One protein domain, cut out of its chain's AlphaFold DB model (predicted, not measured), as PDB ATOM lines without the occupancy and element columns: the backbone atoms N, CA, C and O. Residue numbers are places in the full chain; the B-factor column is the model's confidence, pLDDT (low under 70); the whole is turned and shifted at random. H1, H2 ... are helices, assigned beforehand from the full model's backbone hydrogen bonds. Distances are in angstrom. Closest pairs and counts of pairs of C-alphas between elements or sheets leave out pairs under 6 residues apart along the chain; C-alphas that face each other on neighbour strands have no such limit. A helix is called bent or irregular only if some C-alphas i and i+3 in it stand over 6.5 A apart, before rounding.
ATOM      1  N   GLY A  16      -6.389  24.764 -10.633       90.19
ATOM      2  CA  GLY A  16      -7.211  25.940 -10.348       90.19
ATOM      3  C   GLY A  16      -8.490  25.606  -9.575       90.19
ATOM      4  O   GLY A  16      -8.855  26.344  -8.663       90.19
ATOM      5  N   VAL A  17      -9.130  24.475  -9.892       93.25
ATOM      6  CA  VAL A  17     -10.322  23.987  -9.180       93.25
ATOM      7  C   VAL A  17      -9.949  23.540  -7.768       93.25
ATOM      8  O   VAL A  17     -10.635  23.912  -6.820       93.25
ATOM      9  N   GLU A  18      -8.826  22.832  -7.608       94.31
ATOM     10  CA  GLU A  18      -8.328  22.424  -6.286       94.31
ATOM     11  C   GLU A  18      -8.047  23.624  -5.383       94.31
ATOM     12  O   GLU A  18      -8.558  23.709  -4.266       94.31
ATOM     13  N   ASN A  19      -7.258  24.577  -5.881       94.38
ATOM     14  CA  ASN A  19      -6.896  25.763  -5.115       94.38
ATOM     15  C   ASN A  19      -8.126  26.617  -4.786       94.38
ATOM     16  O   ASN A  19      -8.227  27.135  -3.675       94.38
ATOM     17  N   GLY A  20      -9.071  26.737  -5.726       96.31
ATOM     18  CA  GLY A  20     -10.339  27.429  -5.509       96.31
ATOM     19  C   GLY A  20     -11.162  26.783  -4.397       96.31
ATOM     20  O   GLY A  20     -11.553  27.469  -3.454       96.31
ATOM     21  N   PHE A  21     -11.356  25.462  -4.464       96.56
ATOM     22  CA  PHE A  21     -12.132  24.716  -3.475       96.56
ATOM     23  C   PHE A  21     -11.514  24.843  -2.083       96.56
ATOM     24  O   PHE A  21     -12.180  25.297  -1.157       96.56
ATOM     25  N   ARG A  22     -10.221  24.526  -1.943       94.44
ATOM     26  CA  ARG A  22      -9.526  24.556  -0.645       94.44
ATOM     27  C   ARG A  22      -9.501  25.949  -0.023       94.44
ATOM     28  O   ARG A  22      -9.607  26.080   1.193       94.44
ATOM     29  N   SER A  23      -9.351  26.989  -0.845       95.56
ATOM     30  CA  SER A  23      -9.370  28.379  -0.380       95.56
ATOM     31  C   SER A  23     -10.745  28.771   0.169       95.56
ATOM     32  O   SER A  23     -10.836  29.312   1.270       95.56
ATOM     33  N   LEU A  24     -11.820  28.464  -0.565       97.12
ATOM     34  CA  LEU A  24     -13.188  28.772  -0.141       97.12
ATOM     35  C   LEU A  24     -13.609  27.945   1.080       97.12
ATOM     36  O   LEU A  24     -14.131  28.502   2.041       97.12
ATOM     37  N   GLU A  25     -13.312  26.645   1.079       94.69
ATOM     38  CA  GLU A  25     -13.580  25.738   2.197       94.69
ATOM     39  C   GLU A  25     -12.874  26.205   3.482       94.69
ATOM     40  O   GLU A  25     -13.495  26.275   4.541       94.69
ATOM     41  N   SER A  26     -11.595  26.587   3.393       92.25
ATOM     42  CA  SER A  26     -10.831  27.112   4.534       92.25
ATOM     43  C   SER A  26     -11.450  28.390   5.113       92.25
ATOM     44  O   SER A  26     -11.560  28.540   6.330       92.25
ATOM     45  N   ARG A  27     -11.925  29.298   4.249       93.69
ATOM     46  CA  ARG A  27     -12.605  30.531   4.680       93.69
ATOM     47  C   ARG A  27     -13.945  30.255   5.362       93.69
ATOM     48  O   ARG A  27     -14.252  30.937   6.331       93.69
ATOM     49  N   LEU A  28     -14.708  29.276   4.874       91.88
ATOM     50  CA  LEU A  28     -15.999  28.876   5.450       91.88
ATOM     51  C   LEU A  28     -15.863  28.184   6.805       91.88
ATOM     52  O   LEU A  28     -16.646  28.451   7.707       91.88
ATOM     53  N   ARG A  29     -14.880  27.292   6.950       87.94
ATOM     54  CA  ARG A  29     -14.646  26.541   8.195       87.94
ATOM     55  C   ARG A  29     -14.042  27.396   9.307       87.94
ATOM     56  O   ARG A  29     -14.212  27.089  10.481       87.94
ATOM     57  N   GLY A  30     -13.316  28.452   8.943       77.00
ATOM     58  CA  GLY A  30     -12.578  29.264   9.901       77.00
ATOM     59  C   GLY A  30     -11.393  28.520  10.545       77.00
ATOM     60  O   GLY A  30     -11.021  27.422  10.131       77.00
ATOM     61  N   PRO A  31     -10.740  29.136  11.548       62.31
ATOM     62  CA  PRO A  31      -9.500  28.628  12.142       62.31
ATOM     63  C   PRO A  31      -9.689  27.480  13.149       62.31
ATOM     64  O   PRO A  31      -8.700  26.866  13.544       62.31
ATOM     65  N   VAL A  32     -10.925  27.198  13.571       54.91
ATOM     66  CA  VAL A  32     -11.275  26.140  14.531       54.91
ATOM     67  C   VAL A  32     -12.259  25.206  13.834       54.91
ATOM     68  O   VAL A  32     -13.458  25.274  14.064       54.91
ATOM     69  N   ALA A  33     -11.764  24.407  12.892       54.78
ATOM     70  CA  ALA A  33     -12.588  23.360  12.310       54.78
ATOM     71  C   ALA A  33     -12.764  22.259  13.364       54.78
ATOM     72  O   ALA A  33     -11.767  21.684  13.801       54.78
ATOM     73  N   ASP A  34     -14.004  21.981  13.771       56.09
ATOM     74  CA  ASP A  34     -14.318  20.694  14.387       56.09
ATOM     75  C   ASP A  34     -13.967  19.585  13.381       56.09
ATOM     76  O   ASP A  34     -14.251  19.693  12.181       56.09
ATOM     77  N   ASP A  35     -13.314  18.524  13.859       62.09
ATOM     78  CA  ASP A  35     -12.848  17.394  13.035       62.09
ATOM     79  C   ASP A  35     -14.009  16.549  12.463       62.09
ATOM     80  O   ASP A  35     -13.781  15.612  11.692       62.09
ATOM     81  N   ASP A  36     -15.256  16.887  12.798       69.94
ATOM     82  CA  ASP A  36     -16.453  16.114  12.461       69.94
ATOM     83  C   ASP A  36     -16.735  16.052  10.950       69.94
ATOM     84  O   ASP A  36     -17.309  15.075  10.462       69.94
ATOM     85  N   PHE A  37     -16.263  17.034  10.170       73.06
ATOM     86  CA  PHE A  37     -16.416  17.043   8.712       73.06
ATOM     87  C   PHE A  37     -15.065  17.121   8.008       73.06
ATOM     88  O   PHE A  37     -14.552  18.206   7.760       73.06
ATOM     89  N   ALA A  38     -14.474  15.998   7.598       84.50
ATOM     90  CA  ALA A  38     -13.235  16.016   6.812       84.50
ATOM     91  C   ALA A  38     -13.402  16.750   5.460       84.50
ATOM     92  O   ALA A  38     -14.495  16.803   4.895       84.50
ATOM     93  N   SER A  39     -12.314  17.311   4.911       88.88
ATOM     94  CA  SER A  39     -12.355  17.964   3.591       88.88
ATOM     95  C   SER A  39     -12.806  16.978   2.509       88.88
ATOM     96  O   SER A  39     -12.158  15.948   2.299       88.88
ATOM     97  N   ARG A  40     -13.839  17.344   1.746       93.00
ATOM     98  CA  ARG A  40     -14.440  16.512   0.688       93.00
ATOM     99  C   ARG A  40     -13.793  16.715  -0.692       93.00
ATOM    100  O   ARG A  40     -14.356  16.310  -1.705       93.00
ATOM    101  N   TRP A  41     -12.593  17.311  -0.759       93.06
ATOM    102  CA  TRP A  41     -11.884  17.576  -2.024       93.06
ATOM    103  C   TRP A  41     -11.785  16.350  -2.942       93.06
ATOM    104  O   TRP A  41     -11.966  16.474  -4.150       93.06
ATOM    105  N   ILE A  42     -11.497  15.167  -2.385       91.81
ATOM    106  CA  ILE A  42     -11.354  13.948  -3.194       91.81
ATOM    107  C   ILE A  42     -12.640  13.681  -3.979       91.81
ATOM    108  O   ILE A  42     -12.555  13.377  -5.164       91.81
ATOM    109  N   ASP A  43     -13.806  13.857  -3.361       94.56
ATOM    110  CA  ASP A  43     -15.095  13.640  -4.018       94.56
ATOM    111  C   ASP A  43     -15.359  14.703  -5.083       94.56
ATOM    112  O   ASP A  43     -15.757  14.366  -6.193       94.56
ATOM    113  N   VAL A  44     -15.045  15.971  -4.798       95.12
ATOM    114  CA  VAL A  44     -15.130  17.075  -5.772       95.12
ATOM    115  C   VAL A  44     -14.276  16.793  -7.007       95.12
ATOM    116  O   VAL A  44     -14.714  17.032  -8.129       95.12
ATOM    117  N   ALA A  45     -13.069  16.256  -6.821       93.88
ATOM    118  CA  ALA A  45     -12.167  15.951  -7.924       93.88
ATOM    119  C   ALA A  45     -12.742  14.884  -8.878       93.88
ATOM    120  O   ALA A  45     -12.442  14.914 -10.072       93.88
ATOM    121  N   TRP A  46     -13.575  13.966  -8.370       92.81
ATOM    122  CA  TRP A  46     -14.268  12.943  -9.164       92.81
ATOM    123  C   TRP A  46     -15.529  13.447  -9.877       92.81
ATOM    124  O   TRP A  46     -16.024  12.757 -10.768       92.81
ATOM    125  N   GLN A  47     -16.054  14.616  -9.506       93.81
ATOM    126  CA  GLN A  47     -17.231  15.199 -10.149       93.81
ATOM    127  C   GLN A  47     -16.909  15.716 -11.559       93.81
ATOM    128  O   GLN A  47     -15.761  16.046 -11.875       93.81
ATOM    129  N   ASP A  48     -17.936  15.836 -12.404       93.75
ATOM    130  CA  ASP A  48     -17.798  16.489 -13.706       93.75
ATOM    131  C   ASP A  48     -17.518  18.004 -13.575       93.75
ATOM    132  O   ASP A  48     -17.667  18.614 -12.513       93.75
ATOM    133  N   ALA A  49     -17.092  18.638 -14.672       93.62
ATOM    134  CA  ALA A  49     -16.706  20.052 -14.668       93.62
ATOM    135  C   ALA A  49     -17.863  21.010 -14.314       93.62
ATOM    136  O   ALA A  49     -17.619  22.092 -13.766       93.62
ATOM    137  N   ALA A  50     -19.109  20.634 -14.616       94.75
ATOM    138  CA  ALA A  50     -20.277  21.449 -14.303       94.75
ATOM    139  C   ALA A  50     -20.572  21.394 -12.798       94.75
ATOM    140  O   ALA A  50     -20.685  22.439 -12.163       94.75
ATOM    141  N   ALA A  51     -20.553  20.203 -12.199       96.50
ATOM    142  CA  ALA A  51     -20.663  20.009 -10.758       96.50
ATOM    143  C   ALA A  51     -19.518  20.696  -9.991       96.50
ATOM    144  O   ALA A  51     -19.773  21.385  -9.005       96.50
ATOM    145  N   GLN A  52     -18.270  20.607 -10.468       96.19
ATOM    146  CA  GLN A  52     -17.143  21.349  -9.881       96.19
ATOM    147  C   GLN A  52     -17.390  22.865  -9.898       96.19
ATOM    148  O   GLN A  52     -17.180  23.544  -8.892       96.19
ATOM    149  N   THR A  53     -17.863  23.406 -11.026       96.56
ATOM    150  CA  THR A  53     -18.181  24.837 -11.158       96.56
ATOM    151  C   THR A  53     -19.319  25.240 -10.224       96.56
ATOM    152  O   THR A  53     -19.219  26.265  -9.548       96.56
ATOM    153  N   TRP A  54     -20.371  24.426 -10.151       98.31
ATOM    154  CA  TRP A  54     -21.515  24.645  -9.274       98.31
ATOM    155  C   TRP A  54     -21.093  24.705  -7.803       98.31
ATOM    156  O   TRP A  54     -21.411  25.676  -7.119       98.31
ATOM    157  N   ILE A  55     -20.283  23.741  -7.345       98.44
ATOM    158  CA  ILE A  55     -19.758  23.696  -5.972       98.44
ATOM    159  C   ILE A  55     -18.936  24.951  -5.672       98.44
ATOM    160  O   ILE A  55     -19.181  25.615  -4.669       98.44
ATOM    161  N   LEU A  56     -17.990  25.321  -6.541       98.19
ATOM    162  CA  LEU A  56     -17.148  26.503  -6.321       98.19
ATOM    163  C   LEU A  56     -17.967  27.795  -6.237       98.19
ATOM    164  O   LEU A  56     -17.694  28.640  -5.385       98.19
ATOM    165  N   ARG A  57     -18.977  27.954  -7.098       98.44
ATOM    166  CA  ARG A  57     -19.874  29.116  -7.067       98.44
ATOM    167  C   ARG A  57     -20.768  29.120  -5.831       98.44
ATOM    168  O   ARG A  57     -20.997  30.186  -5.269       98.44
ATOM    169  N   GLY A  58     -21.218  27.950  -5.385       98.38
ATOM    170  CA  GLY A  58     -21.976  27.795  -4.149       98.38
ATOM    171  C   GLY A  58     -21.159  28.185  -2.921       98.38
ATOM    172  O   GLY A  58     -21.605  28.993  -2.112       98.38
ATOM    173  N   LEU A  59     -19.927  27.683  -2.816       98.38
ATOM    174  CA  LEU A  59     -19.019  28.023  -1.721       98.38
ATOM    175  C   LEU A  59     -18.679  29.518  -1.694       98.38
ATOM    176  O   LEU A  59     -18.698  30.126  -0.629       98.38
ATOM    177  N   ASP A  60     -18.406  30.129  -2.849       98.31
ATOM    178  CA  ASP A  60     -18.173  31.576  -2.948       98.31
ATOM    179  C   ASP A  60     -19.389  32.383  -2.463       98.31
ATOM    180  O   ASP A  60     -19.237  33.326  -1.686       98.31
ATOM    181  N   LEU A  61     -20.604  31.959  -2.828       98.31
ATOM    182  CA  LEU A  61     -21.841  32.567  -2.335       98.31
ATOM    183  C   LEU A  61     -21.965  32.448  -0.809       98.31
ATOM    184  O   LEU A  61     -22.260  33.443  -0.150       98.31
ATOM    185  N   LEU A  62     -21.713  31.273  -0.228       97.94
ATOM    186  CA  LEU A  62     -21.786  31.090   1.228       97.94
ATOM    187  C   LEU A  62     -20.743  31.931   1.968       97.94
ATOM    188  O   LEU A  62     -21.058  32.550   2.984       97.94
ATOM    189  N   VAL A  63     -19.524  32.019   1.434       97.06
ATOM    190  CA  VAL A  63     -18.471  32.894   1.964       97.06
ATOM    191  C   VAL A  63     -18.921  34.359   1.980       97.06
ATOM    192  O   VAL A  63     -18.670  35.070   2.947       97.06
ATOM    193  N   GLN A  64     -19.598  34.821   0.926       96.75
ATOM    194  CA  GLN A  64     -20.111  36.193   0.843       96.75
ATOM    195  C   GLN A  64     -21.277  36.462   1.807       96.75
ATOM    196  O   GLN A  64     -21.536  37.617   2.131       96.75
ATOM    197  N   ASN A  65     -21.961  35.415   2.279       96.00
ATOM    198  CA  ASN A  65     -23.136  35.506   3.150       96.00
ATOM    199  C   ASN A  65     -22.887  34.952   4.566       96.00
ATOM    200  O   ASN A  65     -23.835  34.746   5.322       96.00
ATOM    201  N   THR A  66     -21.629  34.702   4.951       91.62
ATOM    202  CA  THR A  66     -21.301  34.067   6.241       91.62
ATOM    203  C   THR A  66     -21.759  34.914   7.432       91.62
ATOM    204  O   THR A  66     -22.313  34.371   8.384       91.62
ATOM    205  N   ASP A  67     -21.642  36.243   7.349       90.06
ATOM    206  CA  ASP A  67     -22.061  37.160   8.422       90.06
ATOM    207  C   ASP A  67     -23.570  37.085   8.728       90.06
ATOM    208  O   ASP A  67     -23.998  37.403   9.837       90.06
ATOM    209  N   GLY A  68     -24.383  36.653   7.756       92.00
ATOM    210  CA  GLY A  68     -25.834  36.498   7.902       92.00
ATOM    211  C   GLY A  68     -26.291  35.098   8.319       92.00
ATOM    212  O   GLY A  68     -27.480  34.913   8.556       92.00
ATOM    213  N   ALA A  69     -25.386  34.118   8.413       90.19
ATOM    214  CA  ALA A  69     -25.747  32.714   8.635       90.19
ATOM    215  C   ALA A  69     -26.247  32.423  10.064       90.19
ATOM    216  O   ALA A  69     -26.906  31.421  10.322       90.19
ATOM    217  N   GLY A  70     -25.952  33.311  11.015       89.19
ATOM    218  CA  GLY A  70     -26.280  33.111  12.421       89.19
ATOM    219  C   GLY A  70     -25.302  32.174  13.151       89.19
ATOM    220  O   GLY A  70     -24.421  31.562  12.550       89.19
ATOM    221  N   PRO A  71     -25.425  32.062  14.486       87.69
ATOM    222  CA  PRO A  71     -24.406  31.443  15.340       87.69
ATOM    223  C   PRO A  71     -24.323  29.910  15.254       87.69
ATOM    224  O   PRO A  71     -23.403  29.332  15.819       87.69
ATOM    225  N   GLY A  72     -25.291  29.250  14.613       87.31
ATOM    226  CA  GLY A  72     -25.326  27.789  14.471       87.31
ATOM    227  C   GLY A  72     -24.786  27.271  13.136       87.31
ATOM    228  O   GLY A  72     -24.841  26.068  12.905       87.31
ATOM    229  N   PHE A  73     -24.337  28.154  12.241       92.69
ATOM    230  CA  PHE A  73     -23.892  27.757  10.909       92.69
ATOM    231  C   PHE A  73     -22.548  27.022  10.954       92.69
ATOM    232  O   PHE A  73     -21.544  27.569  11.408       92.69
ATOM    233  N   ASP A  74     -22.531  25.796  10.433       92.00
ATOM    234  CA  ASP A  74     -21.335  24.967  10.295       92.00
ATOM    235  C   ASP A  74     -20.876  24.956   8.830       92.00
ATOM    236  O   ASP A  74     -21.476  24.314   7.961       92.00
ATOM    237  N   GLY A  75     -19.775  25.661   8.556       92.88
ATOM    238  CA  GLY A  75     -19.186  25.738   7.221       92.88
ATOM    239  C   GLY A  75     -18.672  24.391   6.693       92.88
ATOM    240  O   GLY A  75     -18.723  24.156   5.485       92.88
ATOM    241  N   GLY A  76     -18.208  23.487   7.562       92.50
ATOM    242  CA  GLY A  76     -17.761  22.141   7.188       92.50
ATOM    243  C   GLY A  76     -18.925  21.242   6.767       92.50
ATOM    244  O   GLY A  76     -18.852  20.586   5.717       92.50
ATOM    245  N   ARG A  77     -20.031  21.280   7.522       93.62
ATOM    246  CA  ARG A  77     -21.303  20.638   7.147       93.62
ATOM    247  C   ARG A  77     -21.825  21.203   5.829       93.62
ATOM    248  O   ARG A  77     -22.118  20.432   4.919       93.62
ATOM    249  N   ALA A  78     -21.869  22.529   5.689       95.50
ATOM    250  CA  ALA A  78     -22.342  23.200   4.479       95.50
ATOM    251  C   ALA A  78     -21.545  22.790   3.229       95.50
ATOM    252  O   ALA A  78     -22.131  22.503   2.184       95.50
ATOM    253  N   CYS A  79     -20.213  22.695   3.340       95.19
ATOM    254  CA  CYS A  79     -19.366  22.184   2.261       95.19
ATOM    255  C   CYS A  79     -19.743  20.748   1.881       95.19
ATOM    256  O   CYS A  79     -19.871  20.441   0.697       95.19
ATOM    257  N   SER A  80     -19.932  19.873   2.870       94.25
ATOM    258  CA  SER A  80     -20.274  18.465   2.635       94.25
ATOM    259  C   SER A  80     -21.635  18.316   1.949       94.25
ATOM    260  O   SER A  80     -21.736  17.611   0.947       94.25
ATOM    261  N   LEU A  81     -22.642  19.060   2.414       94.94
ATOM    262  CA  LEU A  81     -23.984  19.065   1.827       94.94
ATOM    263  C   LEU A  81     -23.984  19.542   0.368       94.94
ATOM    264  O   LEU A  81     -24.624  18.925  -0.482       94.94
ATOM    265  N   LEU A  82     -23.224  20.596   0.039       96.62
ATOM    266  CA  LEU A  82     -23.093  21.051  -1.350       96.62
ATOM    267  C   LEU A  82     -22.458  19.988  -2.252       96.62
ATOM    268  O   LEU A  82     -22.888  19.818  -3.393       96.62
ATOM    269  N   VAL A  83     -21.450  19.265  -1.761       95.81
ATOM    270  CA  VAL A  83     -20.818  18.178  -2.524       95.81
ATOM    271  C   VAL A  83     -21.811  17.050  -2.794       95.81
ATOM    272  O   VAL A  83     -21.888  16.576  -3.929       95.81
ATOM    273  N   ASP A  84     -22.588  16.652  -1.788       94.25
ATOM    274  CA  ASP A  84     -23.596  15.597  -1.927       94.25
ATOM    275  C   ASP A  84     -24.738  16.021  -2.876       94.25
ATOM    276  O   ASP A  84     -25.232  15.212  -3.668       94.25
ATOM    277  N   GLN A  85     -25.108  17.307  -2.869       94.50
ATOM    278  CA  GLN A  85     -26.184  17.854  -3.698       94.50
ATOM    279  C   GLN A  85     -25.780  18.132  -5.154       94.50
ATOM    280  O   GLN A  85     -26.644  18.146  -6.032       94.50
ATOM    281  N   ALA A  86     -24.494  18.321  -5.460       95.19
ATOM    282  CA  ALA A  86     -24.032  18.789  -6.773       95.19
ATOM    283  C   ALA A  86     -24.499  17.927  -7.966       95.19
ATOM    284  O   ALA A  86     -24.724  18.447  -9.064       95.19
ATOM    285  N   ALA A  87     -24.677  16.619  -7.757       91.06
ATOM    286  CA  ALA A  87     -25.169  15.690  -8.780       91.06
ATOM    287  C   ALA A  87     -26.686  15.808  -9.043       91.06
ATOM    288  O   ALA A  87     -27.171  15.335 -10.068       91.06
ATOM    289  N   ARG A  88     -27.435  16.423  -8.120       90.94
ATOM    290  CA  ARG A  88     -28.898  16.602  -8.157       90.94
ATOM    291  C   ARG A  88     -29.316  18.071  -8.264       90.94
ATOM    292  O   ARG A  88     -30.488  18.385  -8.059       90.94
ATOM    293  N   ARG A  89     -28.360  18.960  -8.548       93.31
ATOM    294  CA  ARG A  89     -28.592  20.398  -8.697       93.31
ATOM    295  C   ARG A  89     -29.700  20.683  -9.709       93.31
ATOM    296  O   ARG A  89     -29.770  20.037 -10.756       93.31
ATOM    297  N   ARG A  90     -30.551  21.657  -9.398       91.88
ATOM    298  CA  ARG A  90     -31.669  22.077 -10.256       91.88
ATOM    299  C   ARG A  90     -31.364  23.354 -11.027       91.88
ATOM    300  O   ARG A  90     -31.904  23.542 -12.113       91.88
ATOM    301  N   HIS A  91     -30.517  24.208 -10.467       95.44
ATOM    302  CA  HIS A  91     -30.158  25.502 -11.024       95.44
ATOM    303  C   HIS A  91     -28.652  25.591 -11.239       95.44
ATOM    304  O   HIS A  91     -27.857  25.281 -10.348       95.44
ATOM    305  N   GLU A  92     -28.260  26.039 -12.425       96.75
ATOM    306  CA  GLU A  92     -26.868  26.307 -12.760       96.75
ATOM    307  C   GLU A  92     -26.470  27.730 -12.327       96.75
ATOM    308  O   GLU A  92     -27.325  28.611 -12.176       96.75
ATOM    309  N   PRO A  93     -25.169  28.011 -12.120       97.06
ATOM    310  CA  PRO A  93     -24.726  29.355 -11.774       97.06
ATOM    311  C   PRO A  93     -25.149  30.387 -12.828       97.06
ATOM    312  O   PRO A  93     -24.747  30.305 -13.988       97.06
ATOM    313  N   GLY A  94     -25.917  31.392 -12.401       93.81
ATOM    314  CA  GLY A  94     -26.500  32.422 -13.269       93.81
ATOM    315  C   GLY A  94     -28.022  32.326 -13.396       93.81
ATOM    316  O   GLY A  94     -28.658  33.325 -13.732       93.81
ATOM    317  N   ASP A  95     -28.608  31.178 -13.054       95.69
ATOM    318  CA  ASP A  95     -30.057  31.022 -12.961       95.69
ATOM    319  C   ASP A  95     -30.614  31.786 -11.753       95.69
ATOM    320  O   ASP A  95     -29.978  31.884 -10.700       95.69
ATOM    321  N   THR A  96     -31.851  32.276 -11.861       91.88
ATOM    322  CA  THR A  96     -32.528  33.008 -10.774       91.88
ATOM    323  C   THR A  96     -32.712  32.167  -9.506       91.88
ATOM    324  O   THR A  96     -32.707  32.715  -8.408       91.88
ATOM    325  N   GLY A  97     -32.831  30.841  -9.642       93.06
ATOM    326  CA  GLY A  97     -32.992  29.905  -8.525       93.06
ATOM    327  C   GLY A  97     -31.686  29.446  -7.869       93.06
ATOM    328  O   GLY A  97     -31.738  28.841  -6.800       93.06
ATOM    329  N   PHE A  98     -30.519  29.742  -8.459       96.88
ATOM    330  CA  PHE A  98     -29.230  29.219  -7.988       96.88
ATOM    331  C   PHE A  98     -28.935  29.620  -6.541       96.88
ATOM    332  O   PHE A  98     -28.665  28.764  -5.704       96.88
ATOM    333  N   ALA A  99     -29.039  30.911  -6.218       96.88
ATOM    334  CA  ALA A  99     -28.754  31.395  -4.868       96.88
ATOM    335  C   ALA A  99     -29.670  30.751  -3.819       96.88
ATOM    336  O   ALA A  99     -29.193  30.293  -2.784       96.88
ATOM    337  N   TYR A 100     -30.969  30.661  -4.104       95.19
ATOM    338  CA  TYR A 100     -31.923  30.034  -3.194       95.19
ATOM    339  C   TYR A 100     -31.642  28.536  -3.006       95.19
ATOM    340  O   TYR A 100     -31.679  28.037  -1.880       95.19
ATOM    341  N   GLU A 101     -31.280  27.817  -4.073       95.19
ATOM    342  CA  GLU A 101     -30.861  26.418  -3.964       95.19
ATOM    343  C   GLU A 101     -29.631  26.276  -3.064       95.19
ATOM    344  O   GLU A 101     -29.670  25.495  -2.121       95.19
ATOM    345  N   ILE A 102     -28.583  27.080  -3.267       97.69
ATOM    346  CA  ILE A 102     -27.378  27.028  -2.427       97.69
ATOM    347  C   ILE A 102     -27.706  27.295  -0.952       97.69
ATOM    348  O   ILE A 102     -27.247  26.561  -0.079       97.69
ATOM    349  N   LEU A 103     -28.510  28.319  -0.653       96.88
ATOM    350  CA  LEU A 103     -28.842  28.689   0.727       96.88
ATOM    351  C   LEU A 103     -29.743  27.654   1.429       96.88
ATOM    352  O   LEU A 103     -29.617  27.463   2.640       96.88
ATOM    353  N   THR A 104     -30.619  26.964   0.690       95.12
ATOM    354  CA  THR A 104     -31.471  25.889   1.235       95.12
ATOM    355  C   THR A 104     -30.679  24.607   1.493       95.12
ATOM    356  O   THR A 104     -30.738  24.060   2.590       95.12
ATOM    357  N   VAL A 105     -29.894  24.140   0.519       95.69
ATOM    358  CA  VAL A 105     -29.229  22.824   0.601       95.69
ATOM    359  C   VAL A 105     -27.991  22.831   1.499       95.69
ATOM    360  O   VAL A 105     -27.562  21.782   1.957       95.69
ATOM    361  N   SER A 106     -27.403  23.998   1.769       95.88
ATOM    362  CA  SER A 106     -26.203  24.130   2.610       95.88
ATOM    363  C   SER A 106     -26.484  24.187   4.115       95.88
ATOM    364  O   SER A 106     -25.543  24.198   4.906       95.88
ATOM    365  N   GLY A 107     -27.754  24.279   4.527       95.12
ATOM    366  CA  GLY A 107     -28.130  24.549   5.920       95.12
ATOM    367  C   GLY A 107     -27.951  26.015   6.342       95.12
ATOM    368  O   GLY A 107     -28.090  26.344   7.521       95.12
ATOM    369  N   TRP A 108     -27.665  26.920   5.400       96.88
ATOM    370  CA  TRP A 108     -27.577  28.349   5.701       96.88
ATOM    371  C   TRP A 108     -28.930  28.904   6.162       96.88
ATOM    372  O   TRP A 108     -29.004  29.529   7.213       96.88
ATOM    373  N   LEU A 109     -30.029  28.623   5.446       96.44
ATOM    374  CA  LEU A 109     -31.362  29.092   5.865       96.44
ATOM    375  C   LEU A 109     -31.830  28.458   7.179       96.44
ATOM    376  O   LEU A 109     -32.472  29.136   7.978       96.44
ATOM    377  N   GLU A 110     -31.459  27.198   7.423       95.44
ATOM    378  CA  GLU A 110     -31.731  26.462   8.668       95.44
ATOM    379  C   GLU A 110     -31.284  27.245   9.913       95.44
ATOM    380  O   GLU A 110     -31.911  27.183  10.969       95.44
ATOM    381  N   THR A 111     -30.198  28.008   9.778       95.12
ATOM    382  CA  THR A 111     -29.542  28.732  10.870       95.12
ATOM    383  C   THR A 111     -29.823  30.231  10.823       95.12
ATOM    384  O   THR A 111     -30.104  30.830  11.864       95.12
ATOM    385  N   ALA A 112     -29.849  30.822   9.628       96.12
ATOM    386  CA  ALA A 112     -30.062  32.250   9.428       96.12
ATOM    387  C   ALA A 112     -31.485  32.700   9.788       96.12
ATOM    388  O   ALA A 112     -31.660  33.713  10.466       96.12
ATOM    389  N   LEU A 113     -32.505  31.941   9.368       95.69
ATOM    390  CA  LEU A 113     -33.911  32.287   9.599       95.69
ATOM    391  C   LEU A 113     -34.233  32.427  11.101       95.69
ATOM    392  O   LEU A 113     -34.655  33.513  11.517       95.69
ATOM    393  N   PRO A 114     -33.967  31.418  11.958       94.94
ATOM    394  CA  PRO A 114     -34.248  31.534  13.387       94.94
ATOM    395  C   PRO A 114     -33.319  32.504  14.132       94.94
ATOM    396  O   PRO A 114     -33.691  32.977  15.204       94.94
ATOM    397  N   ALA A 115     -32.127  32.828  13.613       93.25
ATOM    398  CA  ALA A 115     -31.161  33.683  14.316       93.25
ATOM    399  C   ALA A 115     -31.671  35.111  14.577       93.25
ATOM    400  O   ALA A 115     -31.230  35.758  15.528       93.25
ATOM    401  N   SER A 116     -32.602  35.594  13.752       87.38
ATOM    402  CA  SER A 116     -33.209  36.923  13.889       87.38
ATOM    403  C   SER A 116     -34.438  36.956  14.805       87.38
ATOM    404  O   SER A 116     -34.919  38.036  15.157       87.38
ATOM    405  N   LEU A 117     -34.954  35.790  15.205       93.38
ATOM    406  CA  LEU A 117     -36.218  35.701  15.921       93.38
ATOM    407  C   LEU A 117     -36.038  35.932  17.431       93.38
ATOM    408  O   LEU A 117     -35.143  35.357  18.058       93.38
TER     409      LEU A 117
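AT A GLANCE: This is residues 16 to 117 of the 378 residues of an uncharacterized protein of Herbidospora galbida (UniProt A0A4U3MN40). Three longer helices, H1, H3 and H4, make a triangular core: H3 and H4 form a hairpin, and H1 packs on both. Short H2 packs on H1, short H5 crosses H3 on the side away from H1, and H6 lies at one end of the longest axis. The printed part has 102 residues with six named helices, H1 to H6 in chain order, and no named strand: all helix. It is compact, with a radius of gyration of the C-alphas of 12.8 A and spans of 40 by 33 by 19 A.

HOW THE PARTS SIT: H1, residues 16 to 29, touches H2, residues 41 to 46, with residues 18 to 22 alone; this hairpin's closest C-alphas, Phe 21 and Trp 41, are 7.3 A apart. H3, residues 49 to 64, touches H1 at Leu 28 and Val 63, closest C-alphas 5.9 A apart, at a tilt of 33 degrees, only just shallow, the same way. H4, residues 75 to 88, touches H3 at Ala 51 and Ala 86, closest C-alphas 5.4 A apart. H5, residues 98 to 105, is about perpendicular to H3 at 80 degrees, and touches its residues 58 to 62 alone; the closest C-alphas, Gly 58 and Ile 102, are 5.7 A apart. H6, residues 108 to 115, touches no helix but is near H5. Every O i to N i+4 pair is within hydrogen-bond range in H1, H2, H3 and H5, against 8 of 10 in H4 and 3 of 4 in H6.

IN THESE COORDINATES: H1 begins at C-alpha 16 (-7.211, 25.940, -10.348) and spans 20.0 A, H3 22.6 A and H4 20.4 A. H4 is irregular: C-alphas 84 and 87 are 7.0 A apart. H6 ends at C-alpha 115 (-31.161, 33.683, 14.316).

THE WHOLE: The farthest C-alphas, Trp 46 and Leu 117, are 40.4 A apart. The printed part has no cut. The H1 to H2 link is long, with 11 residues; pLDDT is under 70 at residues 31 to 36.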